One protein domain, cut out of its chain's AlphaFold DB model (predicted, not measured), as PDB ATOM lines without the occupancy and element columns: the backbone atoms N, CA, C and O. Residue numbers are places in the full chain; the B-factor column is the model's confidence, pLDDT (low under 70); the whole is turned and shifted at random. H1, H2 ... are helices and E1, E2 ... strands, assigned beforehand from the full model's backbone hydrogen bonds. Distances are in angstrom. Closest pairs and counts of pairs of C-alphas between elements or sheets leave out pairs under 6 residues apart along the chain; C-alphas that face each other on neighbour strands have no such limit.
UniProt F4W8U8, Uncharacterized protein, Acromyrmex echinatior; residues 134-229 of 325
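AT A GLANCE: This is residues 134 to 229 of the 325 residues of an uncharacterized protein of Acromyrmex echinatior (UniProt F4W8U8). A small, strongly twisted sheet of five short strands, E1 to E5, curves past a row of three helices: H1 packs on the E1 end, H3 sits by the E5 end, and H2 stands between them near the middle. The 96 printed residues run H1 E1 E2 E3 E4 E5 H2 H3. The sheet, in the order E1 E2 E3 E4 E5, is antiparallel, and the class is mixed. The whole is compact, with a radius of gyration of the C-alphas of 12.7 A and spans of 35 by 31 by 27 A.

IN THESE COORDINATES: Start at C-alpha 159, (6.188, 32.640, 32.988), where E1, residues 159 to 162, begins; E2 is 165 to 168, E3 171 to 175, 13.1 A long, E4 181 to 183 and E5 186 to 188. Find H1, 134 to 143, 13.4 A, from (0.713, 37.281, 42.723); H2 is 192 to 199, 10.4 A. H3, 210 to 221, 16.0 A, ends at (18.576, 40.935, 27.002).

HOW THE PARTS SIT: The strands form a meander, each the antiparallel neighbour of the one before; look for N 160 and O 167 at 2.9 A in hairpin E1 and E2, N 173 and O 166 at 2.9 A in E2 and E3, N 174 and O 182 at 2.8 A in E3 and E4, and N 188 and O 181 at 2.8 A in E4 and E5. H1 is on the sheet, at a height of 9.2 A; its closest C-alphas to E1 are Val 141 and Tyr 160, 6.6 A. H2 only grazes the sheet. H2 and H3 touch, at a shallow tilt of 27 degrees, the same way; the closest C-alphas are Phe 194 and Tyr 212, 6.0 A. H1 and H3 are apart. Every O i to N i+4 pair is within hydrogen-bond range in H2 and H3, and 5 of 6 in H1.

THE WHOLE: The printed part has no cut; H1 to E1 is a long link. Residues 144 to 156 and 222 to 229 are under pLDDT 70.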
ATOM      1  N   ASP A 134       0.127  38.593  42.950       80.88
ATOM      2  CA  ASP A 134       0.713  37.281  42.723       80.88
ATOM      3  C   ASP A 134      -0.342  36.213  42.396       80.88
ATOM      4  O   ASP A 134      -0.269  35.571  41.348       80.88
ATOM      5  N   GLN A 135      -1.391  36.084  43.208       82.31
ATOM      6  CA  GLN A 135      -2.401  35.041  43.080       82.31
ATOM      7  C   GLN A 135      -3.144  35.173  41.756       82.31
ATOM      8  O   GLN A 135      -3.295  34.197  41.027       82.31
ATOM      9  N   LYS A 136      -3.510  36.392  41.349       86.00
ATOM     10  CA  LYS A 136      -4.230  36.615  40.086       86.00
ATOM     11  C   LYS A 136      -3.454  36.112  38.862       86.00
ATOM     12  O   LYS A 136      -4.059  35.544  37.947       86.00
ATOM     13  N   TYR A 137      -2.144  36.350  38.804       82.19
ATOM     14  CA  TYR A 137      -1.329  36.038  37.622       82.19
ATOM     15  C   TYR A 137      -0.630  34.676  37.731       82.19
ATOM     16  O   TYR A 137      -0.638  33.910  36.762       82.19
ATOM     17  N   VAL A 138      -0.092  34.331  38.902       84.06
ATOM     18  CA  VAL A 138       0.575  33.050  39.163       84.06
ATOM     19  C   VAL A 138      -0.436  31.910  39.187       84.06
ATOM     20  O   VAL A 138      -0.238  30.922  38.478       84.06
ATOM     21  N   GLU A 139      -1.569  32.046  39.884       82.81
ATOM     22  CA  GLU A 139      -2.606  31.003  39.887       82.81
ATOM     23  C   GLU A 139      -3.143  30.760  38.473       82.81
ATOM     24  O   GLU A 139      -3.413  29.621  38.096       82.81
ATOM     25  N   ALA A 140      -3.219  31.797  37.633       79.75
ATOM     26  CA  ALA A 140      -3.609  31.637  36.236       79.75
ATOM     27  C   ALA A 140      -2.613  30.781  35.429       79.75
ATOM     28  O   ALA A 140      -3.036  30.079  34.504       79.75
ATOM     29  N   VAL A 141      -1.317  30.812  35.767       80.38
ATOM     30  CA  VAL A 141      -0.297  29.910  35.201       80.38
ATOM     31  C   VAL A 141      -0.440  28.501  35.776       80.38
ATOM     32  O   VAL A 141      -0.448  27.538  35.006       80.38
ATOM     33  N   LEU A 142      -0.646  28.369  37.091       80.44
ATOM     34  CA  LEU A 142      -0.825  27.074  37.760       80.44
ATOM     35  C   LEU A 142      -2.085  26.341  37.265       80.44
ATOM     36  O   LEU A 142      -2.019  25.166  36.899       80.44
ATOM     37  N   ARG A 143      -3.228  27.033  37.174       74.81
ATOM     38  CA  ARG A 143      -4.523  26.489  36.722       74.81
ATOM     39  C   ARG A 143      -4.466  25.983  35.281       74.81
ATOM     40  O   ARG A 143      -5.136  25.014  34.929       74.81
ATOM     41  N   ARG A 144      -3.612  26.591  34.457       63.50
ATOM     42  CA  ARG A 144      -3.402  26.225  33.049       63.50
ATOM     43  C   ARG A 144      -2.876  24.799  32.857       63.50
ATOM     44  O   ARG A 144      -3.057  24.237  31.783       63.50
ATOM     45  N   THR A 145      -2.243  24.205  33.872       55.50
ATOM     46  CA  THR A 145      -1.811  22.795  33.823       55.50
ATOM     47  C   THR A 145      -2.983  21.812  33.863       55.50
ATOM     48  O   THR A 145      -2.842  20.689  33.383       55.50
ATOM     49  N   ARG A 146      -4.149  22.228  34.382       53.06
ATOM     50  CA  ARG A 146      -5.343  21.376  34.520       53.06
ATOM     51  C   ARG A 146      -6.300  21.509  33.339       53.06
ATOM     52  O   ARG A 146      -6.809  20.500  32.861       53.06
ATOM     53  N   ASP A 147      -6.457  22.721  32.805       52.78
ATOM     54  CA  ASP A 147      -7.396  23.006  31.718       52.78
ATOM     55  C   ASP A 147      -6.651  23.485  30.464       52.78
ATOM     56  O   ASP A 147      -6.087  24.578  30.433       52.78
ATOM     57  N   LYS A 148      -6.698  22.702  29.375       57.25
ATOM     58  CA  LYS A 148      -6.103  23.036  28.057       57.25
ATOM     59  C   LYS A 148      -6.767  24.242  27.355       57.25
ATOM     60  O   LYS A 148      -6.638  24.399  26.139       57.25
ATOM     61  N   GLN A 149      -7.519  25.073  28.076       47.94
ATOM     62  CA  GLN A 149      -8.212  26.226  27.514       47.94
ATOM     63  C   GLN A 149      -7.309  27.461  27.402       47.94
ATOM     64  O   GLN A 149      -6.416  27.732  28.204       47.94
ATOM     65  N   LYS A 150      -7.562  28.191  26.315       55.00
ATOM     66  CA  LYS A 150      -6.792  29.299  25.751       55.00
ATOM     67  C   LYS A 150      -6.804  30.542  26.651       55.00
ATOM     68  O   LYS A 150      -7.453  31.529  26.324       55.00
ATOM     69  N   ASN A 151      -6.070  30.537  27.755       55.75
ATOM     70  CA  ASN A 151      -5.812  31.787  28.472       55.75
ATOM     71  C   ASN A 151      -4.822  32.642  27.668       55.75
ATOM     72  O   ASN A 151      -3.883  32.104  27.087       55.75
ATOM     73  N   GLY A 152      -5.023  33.960  27.610       59.44
ATOM     74  CA  GLY A 152      -4.189  34.925  26.874       59.44
ATOM     75  C   GLY A 152      -2.771  35.131  27.429       59.44
ATOM     76  O   GLY A 152      -2.208  36.214  27.279       59.44
ATOM     77  N   THR A 153      -2.203  34.130  28.099       64.56
ATOM     78  CA  THR A 153      -0.880  34.161  28.723       64.56
ATOM     79  C   THR A 153       0.220  33.762  27.730       64.56
ATOM     80  O   THR A 153       0.019  32.877  26.889       64.56
ATOM     81  N   ASN A 154       1.367  34.447  27.782       62.62
ATOM     82  CA  ASN A 154       2.463  34.264  26.824       62.62
ATOM     83  C   ASN A 154       3.191  32.929  27.065       62.62
ATOM     84  O   ASN A 154       3.539  32.618  28.198       62.62
ATOM     85  N   TYR A 155       3.394  32.136  26.008       63.47
ATOM     86  CA  TYR A 155       4.122  30.859  26.066       63.47
ATOM     87  C   TYR A 155       5.575  30.967  25.599       63.47
ATOM     88  O   TYR A 155       6.380  30.117  25.953       63.47
ATOM     89  N   VAL A 156       5.897  31.965  24.772       64.38
ATOM     90  CA  VAL A 156       7.234  32.109  24.176       64.38
ATOM     91  C   VAL A 156       8.131  32.928  25.099       64.38
ATOM     92  O   VAL A 156       9.283  32.577  25.323       64.38
ATOM     93  N   TYR A 157       7.574  33.992  25.680       71.38
ATOM     94  CA  TYR A 157       8.298  34.928  26.543       71.38
ATOM     95  C   TYR A 157       7.533  35.242  27.838       71.38
ATOM     96  O   TYR A 157       7.577  36.371  28.322       71.38
ATOM     97  N   GLY A 158       6.751  34.284  28.341       83.12
ATOM     98  CA  GLY A 158       6.003  34.407  29.596       83.12
ATOM     99  C   GLY A 158       6.496  33.445  30.673       83.12
ATOM    100  O   GLY A 158       7.394  32.639  30.433       83.12
ATOM    101  N   VAL A 159       5.898  33.538  31.861       87.31
ATOM    102  CA  VAL A 159       6.188  32.640  32.988       87.31
ATOM    103  C   VAL A 159       5.501  31.295  32.769       87.31
ATOM    104  O   VAL A 159       4.303  31.241  32.469       87.31
ATOM    105  N   TYR A 160       6.242  30.207  32.942       86.06
ATOM    106  CA  TYR A 160       5.736  28.841  32.857       86.06
ATOM    107  C   TYR A 160       6.262  27.990  34.011       86.06
ATOM    108  O   TYR A 160       7.292  28.288  34.606       86.06
ATOM    109  N   LEU A 161       5.536  26.926  34.343       86.44
ATOM    110  CA  LEU A 161       6.000  25.934  35.308       86.44
ATOM    111  C   LEU A 161       6.993  24.988  34.642       86.44
ATOM    112  O   LEU A 161       6.688  24.414  33.593       86.44
ATOM    113  N   TYR A 162       8.145  24.789  35.270       83.00
ATOM    114  CA  TYR A 162       9.114  23.787  34.850       83.00
ATOM    115  C   TYR A 162       9.760  23.132  36.064       83.00
ATOM    116  O   TYR A 162      10.311  23.810  36.936       83.00
ATOM    117  N   ASN A 163       9.696  21.800  36.088       84.12
ATOM    118  CA  ASN A 163      10.003  20.980  37.255       84.12
ATOM    119  C   ASN A 163       9.229  21.513  38.474       84.12
ATOM    120  O   ASN A 163       8.001  21.478  38.474       84.12
ATOM    121  N   ASP A 164       9.942  22.089  39.439       81.44
ATOM    122  CA  ASP A 164       9.405  22.428  40.759       81.44
ATOM    123  C   ASP A 164       9.277  23.942  40.989       81.44
ATOM    124  O   ASP A 164       9.157  24.392  42.124       81.44
ATOM    125  N   GLY A 165       9.338  24.758  39.933       87.44
ATOM    126  CA  GLY A 165       9.255  26.209  40.081       87.44
ATOM    127  C   GLY A 165       8.786  26.940  38.833       87.44
ATOM    128  O   GLY A 165       8.659  26.370  37.745       87.44
ATOM    129  N   LEU A 166       8.528  28.233  39.004       90.62
ATOM    130  CA  LEU A 166       8.185  29.123  37.908       90.62
ATOM    131  C   LEU A 166       9.469  29.579  37.212       90.62
ATOM    132  O   LEU A 166      10.457  29.960  37.840       90.62
ATOM    133  N   ILE A 167       9.456  29.512  35.888       88.94
ATOM    134  CA  ILE A 167      10.555  29.919  35.023       88.94
ATOM    135  C   ILE A 167      10.056  31.014  34.092       88.94
ATOM    136  O   ILE A 167       8.987  30.905  33.490       88.94
ATOM    137  N   PHE A 168      10.858  32.065  33.948       87.56
ATOM    138  CA  PHE A 168      10.669  33.112  32.954       87.56
ATOM    139  C   PHE A 168      11.839  33.076  31.970       87.56
ATOM    140  O   PHE A 168      12.979  33.396  32.319       87.56
ATOM    141  N   GLY A 169      11.575  32.632  30.739       84.06
ATOM    142  CA  GLY A 169      12.635  32.360  29.769       84.06
ATOM    143  C   GLY A 169      13.559  31.238  30.258       84.06
ATOM    144  O   GLY A 169      13.164  30.075  30.233       84.06
ATOM    145  N   ASN A 170      14.770  31.588  30.707       81.25
ATOM    146  CA  ASN A 170      15.755  30.674  31.305       81.25
ATOM    147  C   ASN A 170      16.116  31.016  32.766       81.25
ATOM    148  O   ASN A 170      17.073  30.459  33.303       81.25
ATOM    149  N   LYS A 171      15.395  31.950  33.393       87.06
ATOM    150  CA  LYS A 171      15.646  32.418  34.761       87.06
ATOM    151  C   LYS A 171      14.564  31.913  35.710       87.06
ATOM    152  O   LYS A 171      13.410  31.748  35.307       87.06
ATOM    153  N   ARG A 172      14.933  31.696  36.975       89.25
ATOM    154  CA  ARG A 172      13.971  31.445  38.057       89.25
ATOM    155  C   ARG A 172      13.115  32.692  38.252       89.25
ATOM    156  O   ARG A 172      13.649  33.802  38.265       89.25
ATOM    157  N   PHE A 173      11.810  32.481  38.329       91.75
ATOM    158  CA  PHE A 173      10.821  33.503  38.614       91.75
ATOM    159  C   PHE A 173      10.203  33.182  39.967       91.75
ATOM    160  O   PHE A 173       9.646  32.103  40.132       91.75
ATOM    161  N   ASP A 174      10.263  34.127  40.888       92.12
ATOM    162  CA  ASP A 174       9.654  34.033  42.207       92.12
ATOM    163  C   ASP A 174       8.925  35.344  42.518       92.12
ATOM    164  O   ASP A 174       9.122  36.367  41.853       92.12
ATOM    165  N   VAL A 175       8.059  35.311  43.522       92.44
ATOM    166  CA  VAL A 175       7.362  36.490  44.039       92.44
ATOM    167  C   VAL A 175       7.546  36.508  45.550       92.44
ATOM    168  O   VAL A 175       7.447  35.453  46.176       92.44
ATOM    169  N   ASP A 176       7.881  37.665  46.120       91.38
ATOM    170  CA  ASP A 176       7.996  37.812  47.574       91.38
ATOM    171  C   ASP A 176       6.661  38.144  48.249       91.38
ATOM    172  O   ASP A 176       5.658  38.421  47.593       91.38
ATOM    173  N   ASP A 177       6.662  38.147  49.583       89.88
ATOM    174  CA  ASP A 177       5.468  38.402  50.400       89.88
ATOM    175  C   ASP A 177       4.865  39.807  50.193       89.88
ATOM    176  O   ASP A 177       3.749  40.077  50.633       89.88
ATOM    177  N   ALA A 178       5.595  40.717  49.540       90.12
ATOM    178  CA  ALA A 178       5.157  42.071  49.220       90.12
ATOM    179  C   ALA A 178       4.790  42.225  47.730       90.12
ATOM    180  O   ALA A 178       4.854  43.333  47.191       90.12
ATOM    181  N   ASP A 179       4.427  41.122  47.066       90.12
ATOM    182  CA  ASP A 179       4.078  41.046  45.645       90.12
ATOM    183  C   ASP A 179       5.220  41.451  44.689       90.12
ATOM    184  O   ASP A 179       4.994  41.582  43.481       90.12
ATOM    185  N   ASN A 180       6.463  41.634  45.155       92.56
ATOM    186  CA  ASN A 180       7.565  42.013  44.272       92.56
ATOM    187  C   ASN A 180       8.050  40.822  43.461       92.56
ATOM    188  O   ASN A 180       8.229  39.713  43.959       92.56
ATOM    189  N   VAL A 181       8.330  41.090  42.193       91.94
ATOM    190  CA  VAL A 181       8.794  40.085  41.248       91.94
ATOM    191  C   VAL A 181      10.294  39.886  41.431       91.94
ATOM    192  O   VAL A 181      11.069  40.834  41.301       91.94
ATOM    193  N   ILE A 182      10.718  38.653  41.684       93.00
ATOM    194  CA  ILE A 182      12.123  38.266  41.787       93.00
ATOM    195  C   ILE A 182      12.485  37.437  40.561       93.00
ATOM    196  O   ILE A 182      11.931  36.364  40.331       93.00
ATOM    197  N   ILE A 183      13.424  37.928  39.756       91.44
ATOM    198  CA  ILE A 183      13.917  37.202  38.583       91.44
ATOM    199  C   ILE A 183      15.426  37.082  38.705       91.44
ATOM    200  O   ILE A 183      16.131  38.091  38.680       91.44
ATOM    201  N   ASP A 184      15.914  35.845  38.823       87.94
ATOM    202  CA  ASP A 184      17.348  35.543  38.965       87.94
ATOM    203  C   ASP A 184      18.010  36.308  40.127       87.94
ATOM    204  O   ASP A 184      19.092  36.875  39.998       87.94
ATOM    205  N   GLY A 185      17.302  36.396  41.257       88.12
ATOM    206  CA  GLY A 185      17.750  37.102  42.463       88.12
ATOM    207  C   GLY A 185      17.596  38.627  42.428       88.12
ATOM    208  O   GLY A 185      17.761  39.271  43.464       88.12
ATOM    209  N   VAL A 186      17.235  39.224  41.287       90.62
ATOM    210  CA  VAL A 186      16.966  40.666  41.181       90.62
ATOM    211  C   VAL A 186      15.505  40.948  41.510       90.62
ATOM    212  O   VAL A 186      14.609  40.353  40.910       90.62
ATOM    213  N   ARG A 187      15.265  41.877  42.442       93.31
ATOM    214  CA  ARG A 187      13.920  42.289  42.862       93.31
ATOM    215  C   ARG A 187      13.405  43.466  42.034       93.31
ATOM    216  O   ARG A 187      14.103  44.464  41.861       93.31
ATOM    217  N   TYR A 188      12.161  43.368  41.586       91.75
ATOM    218  CA  TYR A 188      11.433  44.391  40.842       91.75
ATOM    219  C   TYR A 188      10.113  44.702  41.542       91.75
ATOM    220  O   TYR A 188       9.411  43.790  41.972       91.75
ATOM    221  N   ALA A 189       9.749  45.984  41.602       91.50
ATOM    222  CA  ALA A 189       8.489  46.411  42.201       91.50
ATOM    223  C   ALA A 189       7.286  45.714  41.542       91.50
ATOM    224  O   ALA A 189       7.118  45.762  40.317       91.50
ATOM    225  N   GLY A 190       6.453  45.092  42.372       88.81
ATOM    226  CA  GLY A 190       5.295  44.293  41.986       88.81
ATOM    227  C   GLY A 190       4.094  45.090  41.498       88.81
ATOM    228  O   GLY A 190       3.048  45.077  42.137       88.81
ATOM    229  N   THR A 191       4.207  45.818  40.386       90.12
ATOM    230  CA  THR A 191       3.089  46.638  39.893       90.12
ATOM    231  C   THR A 191       2.196  45.869  38.915       90.12
ATOM    232  O   THR A 191       2.702  45.072  38.118       90.12
ATOM    233  N   PRO A 192       0.871  46.119  38.892       87.81
ATOM    234  CA  PRO A 192      -0.047  45.409  38.000       87.81
ATOM    235  C   PRO A 192       0.382  45.474  36.530       87.81
ATOM    236  O   PRO A 192       0.360  44.463  35.835       87.81
ATOM    237  N   GLY A 193       0.846  46.643  36.075       86.62
ATOM    238  CA  GLY A 193       1.359  46.849  34.720       86.62
ATOM    239  C   GLY A 193       2.564  45.975  34.382       86.62
ATOM    240  O   GLY A 193       2.649  45.421  33.284       86.62
ATOM    241  N   PHE A 194       3.475  45.790  35.339       89.12
ATOM    242  CA  PHE A 194       4.641  44.935  35.155       89.12
ATOM    243  C   PHE A 194       4.259  43.446  35.110       89.12
ATOM    244  O   PHE A 194       4.723  42.715  34.233       89.12
ATOM    245  N   TYR A 195       3.322  43.015  35.959       88.94
ATOM    246  CA  TYR A 195       2.733  41.672  35.891       88.94
ATOM    247  C   TYR A 195       2.036  41.408  34.549       88.94
ATOM    248  O   TYR A 195       2.233  40.363  33.928       88.94
ATOM    249  N   GLU A 196       1.259  42.362  34.035       88.00
ATOM    250  CA  GLU A 196       0.617  42.240  32.719       88.00
ATOM    251  C   GLU A 196       1.651  42.029  31.605       88.00
ATOM    252  O   GLU A 196       1.479  41.188  30.711       88.00
ATOM    253  N   LEU A 197       2.754  42.775  31.681       87.94
ATOM    254  CA  LEU A 197       3.832  42.719  30.710       87.94
ATOM    255  C   LEU A 197       4.587  41.384  30.748       87.94
ATOM    256  O   LEU A 197       5.001  40.896  29.696       87.94
ATOM    257  N   ILE A 198       4.692  40.746  31.908       88.06
ATOM    258  CA  ILE A 198       5.334  39.436  32.053       88.06
ATOM    259  C   ILE A 198       4.388  38.293  31.652       88.06
ATOM    260  O   ILE A 198       4.770  37.397  30.897       88.06
ATOM    261  N   PHE A 199       3.139  38.319  32.118       86.06
ATOM    262  CA  PHE A 199       2.246  37.162  32.025       86.06
ATOM    263  C   PHE A 199       1.369  37.154  30.768       86.06
ATOM    264  O   PHE A 199       1.112  36.083  30.212       86.06
ATOM    265  N   LYS A 200       0.892  38.308  30.283       85.44
ATOM    266  CA  LYS A 200      -0.034  38.350  29.132       85.44
ATOM    267  C   LYS A 200       0.707  38.258  27.804       85.44
ATOM    268  O   LYS A 200       1.892  38.537  27.720       85.44
ATOM    269  N   ARG A 201       0.021  37.893  26.726       77.88
ATOM    270  CA  ARG A 201       0.568  37.975  25.359       77.88
ATOM    271  C   ARG A 201       0.378  39.359  24.737       77.88
ATOM    272  O   ARG A 201       1.266  39.846  24.049       77.88
ATOM    273  N   ILE A 202      -0.761  39.986  25.011       77.62
ATOM    274  CA  ILE A 202      -1.106  41.347  24.598       77.62
ATOM    275  C   ILE A 202      -1.374  42.104  25.905       77.62
ATOM    276  O   ILE A 202      -2.362  41.783  26.573       77.62
ATOM    277  N   PRO A 203      -0.446  42.966  26.351       80.25
ATOM    278  CA  PRO A 203      -0.663  43.795  27.526       80.25
ATOM    279  C   PRO A 203      -1.624  44.934  27.160       80.25
ATOM    280  O   PRO A 203      -1.794  45.241  25.981       80.25
ATOM    281  N   ASP A 204      -2.261  45.541  28.155       80.19
ATOM    282  CA  ASP A 204      -3.007  46.780  27.938       80.19
ATOM    283  C   ASP A 204      -2.022  47.956  27.883       80.19
ATOM    284  O   ASP A 204      -1.276  48.175  28.840       80.19
ATOM    285  N   ASP A 205      -2.014  48.697  26.773       76.44
ATOM    286  CA  ASP A 205      -1.120  49.840  26.538       76.44
ATOM    287  C   ASP A 205      -1.303  50.962  27.571       76.44
ATOM    288  O   ASP A 205      -0.387  51.751  27.793       76.44
ATOM    289  N   LEU A 206      -2.450  51.008  28.256       75.06
ATOM    290  CA  LEU A 206      -2.727  51.991  29.306       75.06
ATOM    291  C   LEU A 206      -2.076  51.651  30.652       75.06
ATOM    292  O   LEU A 206      -2.001  52.511  31.530       75.06
ATOM    293  N   LEU A 207      -1.640  50.403  30.849       75.38
ATOM    294  CA  LEU A 207      -1.206  49.910  32.157       75.38
ATOM    295  C   LEU A 207       0.310  49.873  32.337       75.38
ATOM    296  O   LEU A 207       0.763  49.687  33.467       75.38
ATOM    297  N   TYR A 208       1.106  50.052  31.278       73.38
ATOM    298  CA  TYR A 208       2.562  50.008  31.385       73.38
ATOM    299  C   TYR A 208       3.246  51.293  30.900       73.38
ATOM    300  O   TYR A 208       2.886  51.884  29.890       73.38
ATOM    301  N   THR A 209       4.263  51.726  31.646       82.25
ATOM    302  CA  THR A 209       5.129  52.862  31.331       82.25
ATOM    303  C   THR A 209       6.394  52.403  30.605       82.25
ATOM    304  O   THR A 209       6.767  51.227  30.622       82.25
ATOM    305  N   GLU A 210       7.105  53.349  29.990       83.19
ATOM    306  CA  GLU A 210       8.376  53.076  29.310       83.19
ATOM    307  C   GLU A 210       9.458  52.526  30.259       83.19
ATOM    308  O   GLU A 210      10.267  51.687  29.864       83.19
ATOM    309  N   ASP A 211       9.414  52.903  31.539       85.81
ATOM    310  CA  ASP A 211      10.269  52.331  32.585       85.81
ATOM    311  C   ASP A 211      10.066  50.809  32.733       85.81
ATOM    312  O   ASP A 211      11.032  50.042  32.728       85.81
ATOM    313  N   TYR A 212       8.814  50.333  32.762       86.00
ATOM    314  CA  TYR A 212       8.529  48.892  32.798       86.00
ATOM    315  C   TYR A 212       8.998  48.176  31.534       86.00
ATOM    316  O   TYR A 212       9.505  47.056  31.620       86.00
ATOM    317  N   MET A 213       8.890  48.824  30.372       83.94
ATOM    318  CA  MET A 213       9.403  48.271  29.117       83.94
ATOM    319  C   MET A 213      10.921  48.131  29.144       83.94
ATOM    320  O   MET A 213      11.444  47.107  28.708       83.94
ATOM    321  N   ASN A 214      11.637  49.114  29.687       84.81
ATOM    322  CA  ASN A 214      13.090  49.049  29.816       84.81
ATOM    323  C   ASN A 214      13.524  47.968  30.811       84.81
ATOM    324  O   ASN A 214      14.437  47.200  30.508       84.81
ATOM    325  N   LYS A 215      12.816  47.808  31.935       87.56
ATOM    326  CA  LYS A 215      13.027  46.683  32.865       87.56
ATOM    327  C   LYS A 215      12.808  45.338  32.174       87.56
ATOM    328  O   LYS A 215      13.671  44.469  32.239       87.56
ATOM    329  N   TYR A 216      11.701  45.192  31.447       84.75
ATOM    330  CA  TYR A 216      11.387  43.974  30.699       84.75
ATOM    331  C   TYR A 216      12.440  43.663  29.628       84.75
ATOM    332  O   TYR A 216      12.892  42.525  29.516       84.75
ATOM    333  N   ARG A 217      12.903  44.679  28.890       83.56
ATOM    334  CA  ARG A 217      14.010  44.549  27.928       83.56
ATOM    335  C   ARG A 217      15.291  44.096  28.609       83.56
ATOM    336  O   ARG A 217      15.909  43.156  28.129       83.56
ATOM    337  N   ASN A 218      15.663  44.701  29.732       80.88
ATOM    338  CA  ASN A 218      16.865  44.314  30.470       80.88
ATOM    339  C   ASN A 218      16.780  42.860  30.953       80.88
ATOM    340  O   ASN A 218      17.755  42.122  30.837       80.88
ATOM    341  N   ILE A 219      15.602  42.416  31.403       82.38
ATOM    342  CA  ILE A 219      15.361  41.021  31.798       82.38
ATOM    343  C   ILE A 219      15.462  40.068  30.601       82.38
ATOM    344  O   ILE A 219      15.930  38.946  30.775       82.38
ATOM    345  N   LEU A 220      15.040  40.483  29.403       77.75
ATOM    346  CA  LEU A 220      15.118  39.660  28.192       77.75
ATOM    347  C   LEU A 220      16.497  39.663  27.519       77.75
ATOM    348  O   LEU A 220      16.840  38.667  26.893       77.75
ATOM    349  N   LEU A 221      17.261  40.756  27.630       71.94
ATOM    350  CA  LEU A 221      18.576  40.935  27.002       71.94
ATOM    351  C   LEU A 221      19.731  40.399  27.861       71.94
ATOM    352  O   LEU A 221      20.695  39.866  27.313       71.94
ATOM    353  N   ALA A 222      19.657  40.544  29.189       56.44
ATOM    354  CA  ALA A 222      20.692  40.062  30.112       56.44
ATOM    355  C   ALA A 222      20.938  38.539  30.019       56.44
ATOM    356  O   ALA A 222      22.080  38.091  30.127       56.44
ATOM    357  N   PRO A 223      19.914  37.707  29.788       54.47
ATOM    358  CA  PRO A 223      20.083  36.354  29.298       54.47
ATOM    359  C   PRO A 223      19.927  36.322  27.776       54.47
ATOM    360  O   PRO A 223      19.088  36.999  27.203       54.47
ATOM    361  N   ASN A 224      20.624  35.424  27.090       52.62
ATOM    362  CA  ASN A 224      20.222  35.027  25.741       52.62
ATOM    363  C   ASN A 224      18.876  34.246  25.778       52.62
ATOM    364  O   ASN A 224      18.829  33.099  25.330       52.62
ATOM    365  N   VAL A 225      17.782  34.810  26.314       46.31
ATOM    366  CA  VAL A 225      16.442  34.178  26.361       46.31
ATOM    367  C   VAL A 225      15.964  33.827  24.955       46.31
ATOM    368  O   VAL A 225      15.313  32.808  24.754       46.31
ATOM    369  N   HIS A 226      16.404  34.587  23.956       51.97
ATOM    370  CA  HIS A 226      16.147  34.323  22.542       51.97
ATOM    371  C   HIS A 226      16.905  33.108  21.965       51.97
ATOM    372  O   HIS A 226      16.637  32.729  20.828       51.97
ATOM    373  N   LYS A 227      17.867  32.503  22.686       46.81
ATOM    374  CA  LYS A 227      18.733  31.424  22.157       46.81
ATOM    375  C   LYS A 227      18.497  30.044  22.773       46.81
ATOM    376  O   LYS A 227      19.151  29.089  22.348       46.81
ATOM    377  N   TYR A 228      17.588  29.891  23.737       44.25
ATOM    378  CA  TYR A 228      17.317  28.570  24.313       44.25
ATOM    379  C   TYR A 228      16.382  27.756  23.406       44.25
ATOM    380  O   TYR A 228      15.169  27.949  23.366       44.25
ATOM    381  N   LYS A 229      16.980  26.839  22.634       40.53
ATOM    382  CA  LYS A 229      16.296  25.909  21.727       40.53
ATOM    383  C   LYS A 229      15.560  24.813  22.509       40.53
ATOM    384  O   LYS A 229      16.081  23.716  22.671       40.53
TER     385      LYS A 229